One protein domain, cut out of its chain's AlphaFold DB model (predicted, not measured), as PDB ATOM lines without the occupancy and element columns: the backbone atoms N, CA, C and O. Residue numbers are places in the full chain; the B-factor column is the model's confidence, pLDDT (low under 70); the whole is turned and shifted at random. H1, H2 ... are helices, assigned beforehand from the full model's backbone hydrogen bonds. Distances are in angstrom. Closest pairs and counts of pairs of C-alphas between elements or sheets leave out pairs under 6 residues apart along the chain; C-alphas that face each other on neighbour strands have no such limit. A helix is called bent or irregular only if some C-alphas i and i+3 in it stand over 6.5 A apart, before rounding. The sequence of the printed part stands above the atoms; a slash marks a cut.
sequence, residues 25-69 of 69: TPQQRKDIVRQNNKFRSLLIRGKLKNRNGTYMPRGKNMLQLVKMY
ATOM      1  N   THR A  25      41.711  23.773 -49.367       87.44
ATOM      2  CA  THR A  25      42.913  24.445 -49.852       87.44
ATOM      3  C   THR A  25      43.742  23.493 -50.725       87.44
ATOM      4  O   THR A  25      43.689  22.264 -50.550       87.44
ATOM      5  N   PRO A  26      44.572  24.012 -51.650       84.30
ATOM      6  CA  PRO A  26      45.465  23.178 -52.456       84.30
ATOM      7  C   PRO A  26      46.343  22.239 -51.614       84.30
ATOM      8  O   PRO A  26      46.586  21.094 -52.003       84.30
ATOM      9  N   GLN A  27      46.779  22.689 -50.434       87.14
ATOM     10  CA  GLN A  27      47.581  21.881 -49.519       87.14
ATOM     11  C   GLN A  27      46.775  20.729 -48.903       87.14
ATOM     12  O   GLN A  27      47.219  19.582 -48.953       87.14
ATOM     13  N   GLN A  28      45.552  20.990 -48.429       91.42
ATOM     14  CA  GLN A  28      44.663  19.941 -47.916       91.42
ATOM     15  C   GLN A  28      44.383  18.870 -48.977       91.42
ATOM     16  O   GLN A  28      44.426  17.675 -48.682       91.42
ATOM     17  N   ARG A  29      44.172  19.270 -50.240       90.02
ATOM     18  CA  ARG A  29      44.006  18.319 -51.352       90.02
ATOM     19  C   ARG A  29      45.244  17.437 -51.527       90.02
ATOM     20  O   ARG A  29      45.101  16.218 -51.645       90.02
ATOM     21  N   LYS A  30      46.449  18.020 -51.517       91.06
ATOM     22  CA  LYS A  30      47.715  17.263 -51.605       91.06
ATOM     23  C   LYS A  30      47.854  16.264 -50.458       91.06
ATOM     24  O   LYS A  30      48.279  15.132 -50.688       91.06
ATOM     25  N   ASP A  31      47.472  16.652 -49.248       96.25
ATOM     26  CA  ASP A  31      47.582  15.794 -48.069       96.25
ATOM     27  C   ASP A  31      46.573  14.642 -48.092       96.25
ATOM     28  O   ASP A  31      46.961  13.492 -47.867       96.25
ATOM     29  N   ILE A  32      45.330  14.898 -48.508       95.80
ATOM     30  CA  ILE A  32      44.318  13.856 -48.739       95.80
ATOM     31  C   ILE A  32      44.787  12.873 -49.816       95.80
ATOM     32  O   ILE A  32      44.731  11.658 -49.620       95.80
ATOM     33  N   VAL A  33      45.292  13.367 -50.952       95.17
ATOM     34  CA  VAL A  33      45.806  12.508 -52.033       95.17
ATOM     35  C   VAL A  33      46.985  11.666 -51.543       95.17
ATOM     36  O   VAL A  33      47.029  10.461 -51.796       95.17
ATOM     37  N   ARG A  34      47.918  12.260 -50.792       97.67
ATOM     38  CA  ARG A  34      49.058  11.550 -50.195       97.67
ATOM     39  C   ARG A  34      48.592  10.439 -49.257       97.67
ATOM     40  O   ARG A  34      49.094   9.316 -49.338       97.67
ATOM     41  N   GLN A  35      47.621  10.728 -48.397       97.88
ATOM     42  CA  GLN A  35      47.061   9.762 -47.459       97.88
ATOM     43  C   GLN A  35      46.327   8.628 -48.186       97.88
ATOM     44  O   GLN A  35      46.582   7.455 -47.903       97.88
ATOM     45  N   ASN A  36      45.507   8.951 -49.186       97.48
ATOM     46  CA  ASN A  36      44.839   7.968 -50.035       97.48
ATOM     47  C   ASN A  36      45.844   7.068 -50.758       97.48
ATOM     48  O   ASN A  36      45.687   5.848 -50.761       97.48
ATOM     49  N   ASN A  37      46.913   7.638 -51.317       97.25
ATOM     50  CA  ASN A  37      47.967   6.875 -51.984       97.25
ATOM     51  C   ASN A  37      48.703   5.946 -51.009       97.25
ATOM     52  O   ASN A  37      48.959   4.785 -51.338       97.25
ATOM     53  N   LYS A  38      48.981   6.415 -49.785       97.46
ATOM     54  CA  LYS A  38      49.555   5.583 -48.718       97.46
ATOM     55  C   LYS A  38      48.641   4.400 -48.395       97.46
ATOM     56  O   LYS A  38      49.100   3.259 -48.430       97.46
ATOM     57  N   PHE A  39      47.357   4.643 -48.128       95.51
ATOM     58  CA  PHE A  39      46.415   3.573 -47.795       95.51
ATOM     59  C   PHE A  39      46.194   2.605 -48.953       95.51
ATOM     60  O   PHE A  39      46.290   1.399 -48.742       95.51
ATOM     61  N   ARG A  40      46.013   3.096 -50.186       93.19
ATOM     62  CA  ARG A  40      45.920   2.248 -51.386       93.19
ATOM     63  C   ARG A  40      47.130   1.329 -51.520       93.19
ATOM     64  O   ARG A  40      46.964   0.132 -51.738       93.19
ATOM     65  N   SER A  41      48.339   1.858 -51.330       95.80
ATOM     66  CA  SER A  41      49.566   1.058 -51.379       95.80
ATOM     67  C   SER A  41      49.586  -0.038 -50.308       95.80
ATOM     68  O   SER A  41      49.947  -1.180 -50.595       95.80
ATOM     69  N   LEU A  42      49.186   0.283 -49.075       95.78
ATOM     70  CA  LEU A  42      49.151  -0.677 -47.970       95.78
ATOM     71  C   LEU A  42      48.089  -1.767 -48.183       95.78
ATOM     72  O   LEU A  42      48.395  -2.947 -47.995       95.78
ATOM     73  N   LEU A  43      46.888  -1.383 -48.626       91.49
ATOM     74  CA  LEU A  43      45.778  -2.287 -48.940       91.49
ATOM     75  C   LEU A  43      46.165  -3.276 -50.043       91.49
ATOM     76  O   LEU A  43      46.122  -4.483 -49.834       91.49
ATOM     77  N   ILE A  44      46.641  -2.778 -51.188       91.49
ATOM     78  CA  ILE A  44      47.021  -3.616 -52.337       91.49
ATOM     79  C   ILE A  44      48.204  -4.539 -52.017       91.49
ATOM     80  O   ILE A  44      48.326  -5.624 -52.589       91.49
ATOM     81  N   ARG A  45      49.072  -4.171 -51.072       94.28
ATOM     82  CA  ARG A  45      50.167  -5.036 -50.607       94.28
ATOM     83  C   ARG A  45      49.733  -6.062 -49.553       94.28
ATOM     84  O   ARG A  45      50.578  -6.846 -49.127       94.28
ATOM     85  N   GLY A  46      48.461  -6.074 -49.144       92.52
ATOM     86  CA  GLY A  46      47.946  -6.965 -48.101       92.52
ATOM     87  C   GLY A  46      48.576  -6.708 -46.729       92.52
ATOM     88  O   GLY A  46      48.756  -7.633 -45.946       92.52
ATOM     89  N   LYS A  47      48.995  -5.463 -46.456       95.20
ATOM     90  CA  LYS A  47      49.678  -5.088 -45.202       95.20
ATOM     91  C   LYS A  47      48.719  -4.682 -44.084       95.20
ATOM     92  O   LYS A  47      49.158  -4.506 -42.952       95.20
ATOM     93  N   LEU A  48      47.438  -4.503 -44.397       92.89
ATOM     94  CA  LEU A  48      46.403  -4.130 -43.437       92.89
ATOM     95  C   LEU A  48      45.533  -5.338 -43.105       92.89
ATOM     96  O   LEU A  48      45.324  -6.211 -43.949       92.89
ATOM     97  N   LYS A  49      45.047  -5.380 -41.865       92.09
ATOM     98  CA  LYS A  49      44.094  -6.380 -41.389       92.09
ATOM     99  C   LYS A  49      42.669  -5.871 -41.577       92.09
ATOM    100  O   LYS A  49      42.422  -4.671 -41.467       92.09
ATOM    101  N   ASN A  50      41.747  -6.782 -41.857       86.98
ATOM    102  CA  ASN A  50      40.318  -6.506 -41.820       86.98
ATOM    103  C   ASN A  50      39.806  -6.490 -40.364       86.98
ATOM    104  O   ASN A  50      40.564  -6.703 -39.415       86.98
ATOM    105  N   ARG A  51      38.497  -6.274 -40.193       87.81
ATOM    106  CA  ARG A  51      37.836  -6.260 -38.877       87.81
ATOM    107  C   ARG A  51      38.020  -7.562 -38.080       87.81
ATOM    108  O   ARG A  51      38.048  -7.510 -36.859       87.81
ATOM    109  N   ASN A  52      38.204  -8.695 -38.757       91.06
ATOM    110  CA  ASN A  52      38.388 -10.011 -38.135       91.06
ATOM    111  C   ASN A  52      39.850 -10.273 -37.724       91.06
ATOM    112  O   ASN A  52      40.181 -11.370 -37.287       91.06
ATOM    113  N   GLY A  53      40.750  -9.298 -37.894       93.29
ATOM    114  CA  GLY A  53      42.171  -9.445 -37.575       93.29
ATOM    115  C   GLY A  53      42.982 -10.207 -38.630       93.29
ATOM    116  O   GLY A  53      44.187 -10.402 -38.445       93.29
ATOM    117  N   THR A  54      42.364 -10.585 -39.752       91.92
ATOM    118  CA  THR A  54      43.012 -11.296 -40.861       91.92
ATOM    119  C   THR A  54      43.592 -10.302 -41.858       91.92
ATOM    120  O   THR A  54      42.947  -9.313 -42.205       91.92
ATOM    121  N   TYR A  55      44.809 -10.550 -42.348       91.83
ATOM    122  CA  TYR A  55      45.402  -9.720 -43.399       91.83
ATOM    123  C   TYR A  55      44.560  -9.751 -44.676       91.83
ATOM    124  O   TYR A  55      44.127 -10.810 -45.127       91.83
ATOM    125  N   MET A  56      44.353  -8.576 -45.267       89.84
ATOM    126  CA  MET A  56      43.644  -8.444 -46.535       89.84
ATOM    127  C   MET A  56      44.437  -9.115 -47.668       89.84
ATOM    128  O   MET A  56      45.675  -9.110 -47.650       89.84
ATOM    129  N   PRO A  57      43.756  -9.671 -48.684       91.67
ATOM    130  CA  PRO A  57      44.434 -10.281 -49.815       91.67
ATOM    131  C   PRO A  57      45.237  -9.234 -50.597       91.67
ATOM    132  O   PRO A  57      44.868  -8.065 -50.695       91.67
ATOM    133  N   ARG A  58      46.363  -9.657 -51.181       93.28
ATOM    134  CA  ARG A  58      47.150  -8.796 -52.076       93.28
ATOM    135  C   ARG A  58      46.336  -8.467 -53.326       93.28
ATOM    136  O   ARG A  58      45.553  -9.291 -53.784       93.28
ATOM    137  N   GLY A  59      46.604  -7.328 -53.958       87.72
ATOM    138  CA  GLY A  59      45.879  -6.870 -55.146       87.72
ATOM    139  C   GLY A  59      45.974  -7.799 -56.359       87.72
ATOM    140  O   GLY A  59      45.078  -7.768 -57.192       87.72
ATOM    141  N   LYS A  60      46.969  -8.698 -56.431       91.10
ATOM    142  CA  LYS A  60      46.971  -9.791 -57.427       91.10
ATOM    143  C   LYS A  60      45.737 -10.704 -57.322       91.10
ATOM    144  O   LYS A  60      45.364 -11.343 -58.292       91.10
ATOM    145  N   ASN A  61      45.094 -10.721 -56.153       87.90
ATOM    146  CA  ASN A  61      43.866 -11.443 -55.846       87.90
ATOM    147  C   ASN A  61      42.696 -10.455 -55.661       87.90
ATOM    148  O   ASN A  61      41.897 -10.616 -54.742       87.90
ATOM    149  N   MET A  62      42.599  -9.405 -56.489       80.49
ATOM    150  CA  MET A  62      41.630  -8.307 -56.319       80.49
ATOM    151  C   MET A  62      40.177  -8.780 -56.171       80.49
ATOM    152  O   MET A  62      39.418  -8.190 -55.413       80.49
ATOM    153  N   LEU A  63      39.800  -9.882 -56.825       81.74
ATOM    154  CA  LEU A  63      38.462 -10.476 -56.703       81.74
ATOM    155  C   LEU A  63      38.136 -10.942 -55.274       81.74
ATOM    156  O   LEU A  63      36.973 -10.960 -54.879       81.74
ATOM    157  N   GLN A  64      39.148 -11.281 -54.473       77.86
ATOM    158  CA  GLN A  64      38.976 -11.593 -53.053       77.86
ATOM    159  C   GLN A  64      38.767 -10.329 -52.206       77.86
ATOM    160  O   GLN A  64      38.231 -10.433 -51.107       77.86
ATOM    161  N   LEU A  65      39.139  -9.136 -52.698       72.30
ATOM    162  CA  LEU A  65      38.911  -7.881 -51.973       72.30
ATOM    163  C   LEU A  65      37.419  -7.513 -51.905       72.30
ATOM    164  O   LEU A  65      37.000  -6.860 -50.957       72.30
ATOM    165  N   VAL A  66      36.625  -7.937 -52.894       74.24
ATOM    166  CA  VAL A  66      35.190  -7.609 -53.002       74.24
ATOM    167  C   VAL A  66      34.319  -8.530 -52.141       74.24
ATOM    168  O   VAL A  66      33.222  -8.151 -51.759       74.24
ATOM    169  N   LYS A  67      34.801  -9.724 -51.780       65.53
ATOM    170  CA  LYS A  67      34.048 -10.703 -50.973       65.53
ATOM    171  C   LYS A  67      34.175 -10.489 -49.452       65.53
ATOM    172  O   LYS A  67      33.908 -11.410 -48.695       65.53
ATOM    173  N   MET A  68      34.657  -9.326 -49.000       54.59
ATOM    174  CA  MET A  68      34.946  -9.040 -47.580       54.59
ATOM    175  C   MET A  68      33.794  -8.376 -46.801       54.59
ATOM    176  O   MET A  68      34.035  -7.850 -45.713       54.59
ATOM    177  N   TYR A  69      32.575  -8.403 -47.334       53.61
ATOM    178  CA  TYR A  69      31.353  -7.981 -46.639       53.61
ATOM    179  C   TYR A  69      30.533  -9.219 -46.283       53.61
ATOM    180  O   TYR A  69      29.928  -9.207 -45.191       53.61
TER     181      TYR A  69
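This is residues 25 to 69 of the 69 residues of an uncharacterized protein of Wuchereria bancrofti (UniProt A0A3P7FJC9). One long helix, H1, reaches out like a handle from a small head, in which the loop of residues 45 to 58 swings out and folds back, and the short helix H2 is set crosswise near the end of H1. Residues 25 to 38, of which 26 to 38 belong to H1, stick out from this head. The printed part has 45 residues with two named helices, H1 then H2, and no named strand; its class is all helix. The whole is loose, with a radius of gyration of the C-alphas of 12.9 A, and elongated, spanning 36 by 21 by 17 A.

H1 takes residues 26 to 44 and runs 26.8 A from C-alpha 26 at (45.465, 23.178, -52.456) to C-alpha 44 at (47.021, -3.616, -52.337). H2, residues 59 to 66, measures 10.9 A and ends with C-alpha 66 at (35.190, -7.609, -53.002). H2 is irregular: C-alphas 60 and 63 are 8.6 A apart.

H1 and H2 are close but not clearly touching, with 2 pairs of C-alphas within 8 A. Their closest C-alphas, those of Ile 44 and Gly 59, are 4.4 A apart. Their lines are about perpendicular, at 84 degrees, the line of H2 being a rough one. In H1 every O i to N i+4 pair is within hydrogen-bond range; in H2 0 of 4 such pairs are, and 3 of 5 O i to N i+3 pairs.

The C-alphas of Thr 25 and Thr 54, the two farthest apart, are 36.9 A apart. Without residues 25 to 38, which stand free, the body spans 20 by 17 by 11 A. The link from H1 to H2, 14 residues, is long. The printed part has no cut and ends at the chain's last residue, Tyr 69. The mean pLDDT of the printed part is 88.5; residues 67 to 69 are under 70.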